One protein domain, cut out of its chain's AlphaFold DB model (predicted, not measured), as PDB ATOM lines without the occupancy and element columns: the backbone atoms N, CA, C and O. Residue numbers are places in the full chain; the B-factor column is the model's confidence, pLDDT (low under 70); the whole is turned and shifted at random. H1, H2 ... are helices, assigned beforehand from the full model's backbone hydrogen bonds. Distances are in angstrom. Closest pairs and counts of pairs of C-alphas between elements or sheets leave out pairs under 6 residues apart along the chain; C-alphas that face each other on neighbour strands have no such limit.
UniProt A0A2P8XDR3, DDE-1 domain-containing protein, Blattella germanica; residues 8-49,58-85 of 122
ATOM      1  N   HIS A   8      29.973 -43.261  -2.627       79.75
ATOM      2  CA  HIS A   8      29.268 -42.044  -3.014       79.75
ATOM      3  C   HIS A   8      27.860 -41.935  -2.402       79.75
ATOM      4  O   HIS A   8      27.448 -40.849  -2.007       79.75
ATOM      5  N   GLU A   9      27.113 -43.036  -2.310       81.69
ATOM      6  CA  GLU A   9      25.805 -43.036  -1.645       81.69
ATOM      7  C   GLU A   9      25.949 -42.927  -0.129       81.69
ATOM      8  O   GLU A   9      25.199 -42.189   0.503       81.69
ATOM      9  N   LEU A  10      26.982 -43.561   0.433       77.06
ATOM     10  CA  LEU A  10      27.330 -43.387   1.838       77.06
ATOM     11  C   LEU A  10      27.675 -41.923   2.138       77.06
ATOM     12  O   LEU A  10      27.098 -41.348   3.052       77.06
ATOM     13  N   ALA A  11      28.534 -41.286   1.337       80.06
ATOM     14  CA  ALA A  11      28.934 -39.891   1.532       80.06
ATOM     15  C   ALA A  11      27.755 -38.905   1.501       80.06
ATOM     16  O   ALA A  11      27.783 -37.911   2.217       80.06
ATOM     17  N   LYS A  12      26.700 -39.189   0.724       83.44
ATOM     18  CA  LYS A  12      25.460 -38.389   0.722       83.44
ATOM     19  C   LYS A  12      24.633 -38.535   2.000       83.44
ATOM     20  O   LYS A  12      23.827 -37.662   2.294       83.44
ATOM     21  N   SER A  13      24.796 -39.644   2.717       84.06
ATOM     22  CA  SER A  13      24.041 -39.957   3.935       84.06
ATOM     23  C   SER A  13      24.741 -39.516   5.223       84.06
ATOM     24  O   SER A  13      24.099 -39.451   6.265       84.06
ATOM     25  N   VAL A  14      26.041 -39.207   5.157       86.75
ATOM     26  CA  VAL A  14      26.811 -38.718   6.305       86.75
ATOM     27  C   VAL A  14      26.400 -37.289   6.617       86.75
ATOM     28  O   VAL A  14      26.575 -36.387   5.797       86.75
ATOM     29  N   THR A  15      25.885 -37.072   7.822       91.50
ATOM     30  CA  THR A  15      25.552 -35.730   8.296       91.50
ATOM     31  C   THR A  15      26.763 -35.045   8.929       91.50
ATOM     32  O   THR A  15      27.748 -35.682   9.310       91.50
ATOM     33  N   VAL A  16      26.689 -33.719   9.094       88.88
ATOM     34  CA  VAL A  16      27.706 -32.956   9.840       88.88
ATOM     35  C   VAL A  16      27.815 -33.460  11.285       88.88
ATOM     36  O   VAL A  16      28.919 -33.568  11.808       88.88
ATOM     37  N   SER A  17      26.692 -33.840  11.905       85.19
ATOM     38  CA  SER A  17      26.666 -34.402  13.262       85.19
ATOM     39  C   SER A  17      27.416 -35.734  13.344       85.19
ATOM     40  O   SER A  17      28.225 -35.939  14.251       85.19
ATOM     41  N   ASP A  18      27.233 -36.605  12.347       89.06
ATOM     42  CA  ASP A  18      27.973 -37.866  12.259       89.06
ATOM     43  C   ASP A  18      29.476 -37.610  12.131       89.06
ATOM     44  O   ASP A  18      30.270 -38.210  12.854       89.06
ATOM     45  N   ALA A  19      29.872 -36.662  11.277       89.19
ATOM     46  CA  ALA A  19      31.272 -36.286  11.114       89.19
ATOM     47  C   ALA A  19      31.886 -35.753  12.422       89.19
ATOM     48  O   ALA A  19      32.985 -36.170  12.793       89.19
ATOM     49  N   VAL A  20      31.178 -34.885  13.155       87.88
ATOM     50  CA  VAL A  20      31.650 -34.364  14.452       87.88
ATOM     51  C   VAL A  20      31.765 -35.487  15.483       87.88
ATOM     52  O   VAL A  20      32.781 -35.592  16.169       87.88
ATOM     53  N   SER A  21      30.771 -36.374  15.556       90.19
ATOM     54  CA  SER A  21      30.793 -37.542  16.442       90.19
ATOM     55  C   SER A  21      31.973 -38.473  16.141       90.19
ATOM     56  O   SER A  21      32.646 -38.953  17.060       90.19
ATOM     57  N   TRP A  22      32.293 -38.687  14.864       92.94
ATOM     58  CA  TRP A  22      33.441 -39.492  14.455       92.94
ATOM     59  C   TRP A  22      34.766 -38.833  14.805       92.94
ATOM     60  O   TRP A  22      35.646 -39.516  15.318       92.94
ATOM     61  N   VAL A  23      34.908 -37.522  14.594       90.75
ATOM     62  CA  VAL A  23      36.114 -36.783  15.000       90.75
ATOM     63  C   VAL A  23      36.291 -36.844  16.515       90.75
ATOM     64  O   VAL A  23      37.385 -37.153  16.982       90.75
ATOM     65  N   LYS A  24      35.217 -36.639  17.285       87.81
ATOM     66  CA  LYS A  24      35.232 -36.736  18.751       87.81
ATOM     67  C   LYS A  24      35.643 -38.133  19.209       87.81
ATOM     68  O   LYS A  24      36.513 -38.278  20.063       87.81
ATOM     69  N   THR A  25      35.047 -39.166  18.621       90.50
ATOM     70  CA  THR A  25      35.383 -40.565  18.917       90.50
ATOM     71  C   THR A  25      36.839 -40.865  18.575       90.50
ATOM     72  O   THR A  25      37.579 -41.345  19.427       90.50
ATOM     73  N   ALA A  26      37.273 -40.515  17.364       91.69
ATOM     74  CA  ALA A  26      38.631 -40.751  16.896       91.69
ATOM     75  C   ALA A  26      39.665 -40.035  17.773       91.69
ATOM     76  O   ALA A  26      40.687 -40.624  18.109       91.69
ATOM     77  N   TRP A  27      39.391 -38.796  18.186       89.00
ATOM     78  CA  TRP A  27      40.263 -38.043  19.085       89.00
ATOM     79  C   TRP A  27      40.430 -38.734  20.443       89.00
ATOM     80  O   TRP A  27      41.551 -38.869  20.926       89.00
ATOM     81  N   ASN A  28      39.342 -39.255  21.015       87.69
ATOM     82  CA  ASN A  28      39.379 -39.984  22.286       87.69
ATOM     83  C   ASN A  28      40.131 -41.326  22.205       87.69
ATOM     84  O   ASN A  28      40.622 -41.818  23.221       87.69
ATOM     85  N   GLU A  29      40.245 -41.928  21.020       92.69
ATOM     86  CA  GLU A  29      41.026 -43.155  20.813       92.69
ATOM     87  C   GLU A  29      42.534 -42.897  20.640       92.69
ATOM     88  O   GLU A  29      43.353 -43.822  20.755       92.69
ATOM     89  N   VAL A  30      42.939 -41.650  20.379       90.56
ATOM     90  CA  VAL A  30      44.349 -41.290  20.207       90.56
ATOM     91  C   VAL A  30      45.056 -41.314  21.562       90.56
ATOM     92  O   VAL A  30      44.813 -40.507  22.454       90.56
ATOM     93  N   LYS A  31      46.019 -42.226  21.703       89.25
ATOM     94  CA  LYS A  31      46.869 -42.305  22.897       89.25
ATOM     95  C   LYS A  31      47.839 -41.127  22.953       89.25
ATOM     96  O   LYS A  31      48.477 -40.798  21.952       89.25
ATOM     97  N   LEU A  32      48.071 -40.602  24.155       83.06
ATOM     98  CA  LEU A  32      49.065 -39.552  24.415       83.06
ATOM     99  C   LEU A  32      50.468 -39.946  23.916       83.06
ATOM    100  O   LEU A  32      51.190 -39.129  23.352       83.06
ATOM    101  N   GLU A  33      50.830 -41.228  24.017       85.50
ATOM    102  CA  GLU A  33      52.078 -41.764  23.459       85.50
ATOM    103  C   GLU A  33      52.205 -41.523  21.943       85.50
ATOM    104  O   GLU A  33      53.287 -41.190  21.459       85.50
ATOM    105  N   THR A  34      51.111 -41.668  21.189       87.50
ATOM    106  CA  THR A  34      51.084 -41.408  19.743       87.50
ATOM    107  C   THR A  34      51.357 -39.935  19.466       87.50
ATOM    108  O   THR A  34      52.201 -39.619  18.629       87.50
ATOM    109  N   ILE A  35      50.713 -39.045  20.225       86.81
ATOM    110  CA  ILE A  35      50.916 -37.595  20.134       86.81
ATOM    111  C   ILE A  35      52.386 -37.265  20.413       86.81
ATOM    112  O   ILE A  35      53.066 -36.673  19.574       86.81
ATOM    113  N   ARG A  36      52.928 -37.747  21.537       83.50
ATOM    114  CA  ARG A  36      54.327 -37.531  21.931       83.50
ATOM    115  C   ARG A  36      55.310 -38.021  20.869       83.50
ATOM    116  O   ARG A  36      56.269 -37.322  20.553       83.50
ATOM    117  N   LYS A  37      55.072 -39.195  20.276       88.00
ATOM    118  CA  LYS A  37      55.910 -39.729  19.190       88.00
ATOM    119  C   LYS A  37      55.890 -38.846  17.944       88.00
ATOM    120  O   LYS A  37      56.935 -38.705  17.311       88.00
ATOM    121  N   CYS A  38      54.750 -38.249  17.597       87.25
ATOM    122  CA  CYS A  38      54.660 -37.301  16.486       87.25
ATOM    123  C   CYS A  38      55.524 -36.059  16.747       87.25
ATOM    124  O   CYS A  38      56.341 -35.709  15.898       87.25
ATOM    125  N   PHE A  39      55.427 -35.461  17.938       85.94
ATOM    126  CA  PHE A  39      56.268 -34.321  18.324       85.94
ATOM    127  C   PHE A  39      57.762 -34.672  18.304       85.94
ATOM    128  O   PHE A  39      58.555 -33.969  17.680       85.94
ATOM    129  N   VAL A  40      58.150 -35.815  18.874       87.31
ATOM    130  CA  VAL A  40      59.548 -36.277  18.841       87.31
ATOM    131  C   VAL A  40      60.047 -36.462  17.410       87.31
ATOM    132  O   VAL A  40      61.162 -36.059  17.080       87.31
ATOM    133  N   ARG A  41      59.221 -37.035  16.526       89.25
ATOM    134  CA  ARG A  41      59.579 -37.215  15.114       89.25
ATOM    135  C   ARG A  41      59.758 -35.885  14.380       89.25
ATOM    136  O   ARG A  41      60.584 -35.814  13.476       89.25
ATOM    137  N   CYS A  42      59.026 -34.850  14.776       88.62
ATOM    138  CA  CYS A  42      59.169 -33.496  14.245       88.62
ATOM    139  C   CYS A  42      60.358 -32.723  14.848       88.62
ATOM    140  O   CYS A  42      60.557 -31.563  14.503       88.62
ATOM    141  N   GLY A  43      61.164 -33.349  15.712       84.69
ATOM    142  CA  GLY A  43      62.356 -32.740  16.306       84.69
ATOM    143  C   GLY A  43      62.095 -31.984  17.608       84.69
ATOM    144  O   GLY A  43      63.027 -31.394  18.152       84.69
ATOM    145  N   PHE A  44      60.870 -32.027  18.140       82.88
ATOM    146  CA  PHE A  44      60.590 -31.491  19.468       82.88
ATOM    147  C   PHE A  44      61.208 -32.404  20.524       82.88
ATOM    148  O   PHE A  44      61.058 -33.631  20.491       82.88
ATOM    149  N   GLN A  45      61.930 -31.809  21.469       77.75
ATOM    150  CA  GLN A  45      62.534 -32.568  22.550       77.75
ATOM    151  C   GLN A  45      61.435 -33.053  23.487       77.75
ATOM    152  O   GLN A  45      60.657 -32.277  24.027       77.75
ATOM    153  N   SER A  46      61.383 -34.365  23.686       65.31
ATOM    154  CA  SER A  46      60.569 -34.965  24.730       65.31
ATOM    155  C   SER A  46      61.288 -34.738  26.063       65.31
ATOM    156  O   SER A  46      61.918 -35.661  26.589       65.31
ATOM    157  N   SER A  47      61.210 -33.524  26.615       60.97
ATOM    158  CA  SER A  47      61.358 -33.387  28.060       60.97
ATOM    159  C   SER A  47      60.286 -34.278  28.686       60.97
ATOM    160  O   SER A  47      59.180 -34.444  28.162       60.97
ATOM    161  N   VAL A  48      60.657 -35.014  29.726       53.56
ATOM    162  CA  VAL A  48      59.694 -35.804  30.483       53.56
ATOM    163  C   VAL A  48      58.763 -34.790  31.134       53.56
ATOM    164  O   VAL A  48      59.093 -34.244  32.177       53.56
ATOM    165  N   VAL A  49      57.641 -34.493  30.477       53.75
ATOM    166  CA  VAL A  49      56.478 -33.922  31.147       53.75
ATOM    167  C   VAL A  49      56.027 -35.033  32.081       53.75
ATOM    168  O   VAL A  49      55.407 -36.014  31.661       53.75
ATOM    169  N   ASP A  58      56.697 -21.830  34.996       53.44
ATOM    170  CA  ASP A  58      56.979 -20.442  35.299       53.44
ATOM    171  C   ASP A  58      57.332 -19.819  33.959       53.44
ATOM    172  O   ASP A  58      58.467 -19.917  33.495       53.44
ATOM    173  N   ALA A  59      56.323 -19.235  33.303       54.78
ATOM    174  CA  ALA A  59      56.433 -18.638  31.980       54.78
ATOM    175  C   ALA A  59      57.686 -17.753  31.879       54.78
ATOM    176  O   ALA A  59      58.273 -17.651  30.801       54.78
ATOM    177  N   SER A  60      58.128 -17.197  33.021       60.25
ATOM    178  CA  SER A  60      59.368 -16.451  33.253       60.25
ATOM    179  C   SER A  60      60.634 -17.048  32.622       60.25
ATOM    180  O   SER A  60      61.473 -16.260  32.187       60.25
ATOM    181  N   ASP A  61      60.759 -18.373  32.477       63.91
ATOM    182  CA  ASP A  61      61.955 -18.990  31.879       63.91
ATOM    183  C   ASP A  61      62.063 -18.734  30.360       63.91
ATOM    184  O   ASP A  61      63.166 -18.628  29.826       63.91
ATOM    185  N   TYR A  62      60.936 -18.554  29.657       69.25
ATOM    186  CA  TYR A  62      60.903 -18.353  28.196       69.25
ATOM    187  C   TYR A  62      60.570 -16.913  27.775       69.25
ATOM    188  O   TYR A  62      60.815 -16.523  26.629       69.25
ATOM    189  N   VAL A  63      60.054 -16.090  28.698       72.62
ATOM    190  CA  VAL A  63      59.807 -14.653  28.477       72.62
ATOM    191  C   VAL A  63      61.011 -13.909  27.876       72.62
ATOM    192  O   VAL A  63      60.806 -13.133  26.936       72.62
ATOM    193  N   PRO A  64      62.257 -14.099  28.357       77.31
ATOM    194  CA  PRO A  64      63.404 -13.344  27.859       77.31
ATOM    195  C   PRO A  64      63.680 -13.620  26.377       77.31
ATOM    196  O   PRO A  64      63.912 -12.682  25.610       77.31
ATOM    197  N   ASP A  65      63.582 -14.886  25.968       79.81
ATOM    198  CA  ASP A  65      63.803 -15.326  24.589       79.81
ATOM    199  C   ASP A  65      62.703 -14.800  23.651       79.81
ATOM    200  O   ASP A  65      62.986 -14.358  22.534       79.81
ATOM    201  N   LEU A  66      61.450 -14.761  24.116       75.31
ATOM    202  CA  LEU A  66      60.320 -14.220  23.351       75.31
ATOM    203  C   LEU A  66      60.412 -12.701  23.161       75.31
ATOM    204  O   LEU A  66      60.173 -12.204  22.057       75.31
ATOM    205  N   ILE A  67      60.809 -11.958  24.200       80.12
ATOM    206  CA  ILE A  67      61.056 -10.512  24.098       80.12
ATOM    207  C   ILE A  67      62.197 -10.247  23.111       80.12
ATOM    208  O   ILE A  67      62.083  -9.361  22.260       80.12
ATOM    209  N   GLN A  68      63.282 -11.021  23.188       83.62
ATOM    210  CA  GLN A  68      64.418 -10.881  22.281       83.62
ATOM    211  C   GLN A  68      64.023 -11.162  20.826       83.62
ATOM    212  O   GLN A  68      64.405 -10.409  19.928       83.62
ATOM    213  N   LEU A  69      63.217 -12.195  20.578       81.38
ATOM    214  CA  LEU A  69      62.710 -12.491  19.241       81.38
ATOM    215  C   LEU A  69      61.794 -11.372  18.725       81.38
ATOM    216  O   LEU A  69      61.957 -10.931  17.586       81.38
ATOM    217  N   GLY A  70      60.895 -10.857  19.570       80.25
ATOM    218  CA  GLY A  70      60.034  -9.714  19.261       80.25
ATOM    219  C   GLY A  70      60.823  -8.473  18.843       80.25
ATOM    220  O   GLY A  70      60.491  -7.830  17.849       80.25
ATOM    221  N   GLN A  71      61.938  -8.185  19.518       81.62
ATOM    222  CA  GLN A  71      62.839  -7.090  19.143       81.62
ATOM    223  C   GLN A  71      63.450  -7.279  17.748       81.62
ATOM    224  O   GLN A  71      63.548  -6.313  16.993       81.62
ATOM    225  N   VAL A  72      63.823  -8.509  17.382       85.50
ATOM    226  CA  VAL A  72      64.389  -8.823  16.057       85.50
ATOM    227  C   VAL A  72      63.372  -8.586  14.940       85.50
ATOM    228  O   VAL A  72      63.743  -8.116  13.866       85.50
ATOM    229  N   VAL A  73      62.091  -8.872  15.188       85.00
ATOM    230  CA  VAL A  73      61.012  -8.693  14.200       85.00
ATOM    231  C   VAL A  73      60.243  -7.375  14.360       85.00
ATOM    232  O   VAL A  73      59.265  -7.147  13.651       85.00
ATOM    233  N   ASN A  74      60.688  -6.494  15.263       81.94
ATOM    234  CA  ASN A  74      60.028  -5.237  15.626       81.94
ATOM    235  C   ASN A  74      58.542  -5.414  16.020       81.94
ATOM    236  O   ASN A  74      57.683  -4.604  15.666       81.94
ATOM    237  N   VAL A  75      58.250  -6.488  16.755       82.44
ATOM    238  CA  VAL A  75      56.946  -6.791  17.356       82.44
ATOM    239  C   VAL A  75      57.052  -6.592  18.864       82.44
ATOM    240  O   VAL A  75      57.928  -7.157  19.520       82.44
ATOM    241  N   ALA A  76      56.147  -5.791  19.425       74.81
ATOM    242  CA  ALA A  76      55.996  -5.685  20.868       74.81
ATOM    243  C   ALA A  76      55.305  -6.953  21.385       74.81
ATOM    244  O   ALA A  76      54.141  -7.193  21.075       74.81
ATOM    245  N   VAL A  77      56.039  -7.768  22.142       68.81
ATOM    246  CA  VAL A  77      55.502  -8.958  22.808       68.81
ATOM    247  C   VAL A  77      55.054  -8.542  24.204       68.81
ATOM    248  O   VAL A  77      55.882  -8.166  25.034       68.81
ATOM    249  N   GLU A  78      53.744  -8.567  24.445       68.12
ATOM    250  CA  GLU A  78      53.174  -8.380  25.777       68.12
ATOM    251  C   GLU A  78      52.980  -9.754  26.425       68.12
ATOM    252  O   GLU A  78      52.305 -10.627  25.890       68.12
ATOM    253  N   VAL A  79      53.672  -9.972  27.539       58.62
ATOM    254  CA  VAL A  79      53.863 -11.301  28.138       58.62
ATOM    255  C   VAL A  79      52.647 -11.756  28.946       58.62
ATOM    256  O   VAL A  79      52.412 -12.952  29.086       58.62
ATOM    257  N   SER A  80      51.842 -10.812  29.434       57.78
ATOM    258  CA  SER A  80      50.605 -11.082  30.172       57.78
ATOM    259  C   SER A  80      49.507 -11.738  29.333       57.78
ATOM    260  O   SER A  80      48.584 -12.290  29.918       57.78
ATOM    261  N   ALA A  81      49.615 -11.719  28.001       54.81
ATOM    262  CA  ALA A  81      48.629 -12.295  27.083       54.81
ATOM    263  C   ALA A  81      49.004 -13.691  26.543       54.81
ATOM    264  O   ALA A  81      48.292 -14.235  25.704       54.81
ATOM    265  N   ILE A  82      50.138 -14.267  26.958       55.38
ATOM    266  CA  ILE A  82      50.621 -15.552  26.412       55.38
ATOM    267  C   ILE A  82      49.950 -16.744  27.115       55.38
ATOM    268  O   ILE A  82      49.761 -17.788  26.496       55.38
ATOM    269  N   ASP A  83      49.566 -16.562  28.381       52.00
ATOM    270  CA  ASP A  83      48.903 -17.567  29.227       52.00
ATOM    271  C   ASP A  83      47.381 -17.351  29.329       52.00
ATOM    272  O   ASP A  83      46.699 -17.979  30.135       52.00
ATOM    273  N   GLU A  84      46.811 -16.459  28.506       57.06
ATOM    274  CA  GLU A  84      45.378 -16.547  28.226       57.06
ATOM    275  C   GLU A  84      45.182 -17.851  27.459       57.06
ATOM    276  O   GLU A  84      45.462 -17.904  26.260       57.06
ATOM    277  N   GLU A  85      44.800 -18.908  28.189       57.47
ATOM    278  CA  GLU A  85      44.421 -20.225  27.681       57.47
ATOM    279  C   GLU A  85      43.861 -20.074  26.271       57.47
ATOM    280  O   GLU A  85      42.742 -19.585  26.090       57.47
TER     281      GLU A  85
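What this domain is: This is residues 8 to 49 and 58 to 85 of the 122 residues of the protein "DDE-1 domain-containing protein" of Blattella germanica (UniProt A0A2P8XDR3). The longest helix, H2, is the middle piece of an open zigzag arm of three helices, H1, H2 and H3, strung one after another with H1 at its far end; at the other end of the long axis is H4, across a cut in the chain, with residues 73 to 77 folding back beside it and the rest of the tail running away from it. No helix packs on another, and there is no shared core. The printed part has 70 residues with four named helices, in the order H1, H2, H3, H4, and no named strand; the class is all helix. The whole is extended and elongated, with a radius of gyration of the C-alphas of 20.1 A and spans of 56 by 29 by 20 A.

Where its parts are: H2 holds residues 16 to 29 and is 20.0 A long, from C-alpha 16 at (27.706, -32.956, 9.840) to C-alpha 29 at (41.026, -43.155, 20.813). Before it, H1 holds residues 8 to 13, 8.9 A, beginning at C-alpha 8 at (29.268, -42.044, -3.014). After it, H3 holds residues 32 to 41, 14.2 A. H4 holds residues 63 to 72, 14.5 A, and ends at C-alpha 72 at (64.389, -8.823, 16.057). Residues 73 to 85 hold no named element.

How they stand to each other: H2 has its centre at (33.966, -37.780, 15.969) and touches no helix. A tight link of 2 residues joins H1 to H2, and another of 2 residues joins H2 to H3. H1 and H2 are apart, with no C-alpha of the one within 8 A of the other, and by the same test H2 and H3 are apart. The directions of H2 and H3 both have an x component of 0.75, but the z component is 0.55 in H2 and -0.56 in H3. H4, with its centre at (62.278, -11.705, 22.436), is apart from H1, H2 and H3. In H1, H2, H3 and H4 every O i to N i+4 pair is within hydrogen-bond range.

The domain as a whole: The two C-alphas farthest apart are those of Glu 9 and Pro 64, at 56.3 A. Residues 8 to 35, of which 32 to 35 belong to H3, stand free, and so do residues 38 to 43, of which 38 to 41 belong to H3. Without these stretches the body has 36 residues and spans 35 by 21 by 16 A. Residues 50 to 57 are not printed, and C-alphas 49 and 58 are 14.1 A apart across this cut, which falls in the link from H3 to H4. The mean pLDDT of the printed part is 78.3, and the model's confidence is low, under 70, at residues 46 to 49, 58 to 62 and 77 to 85.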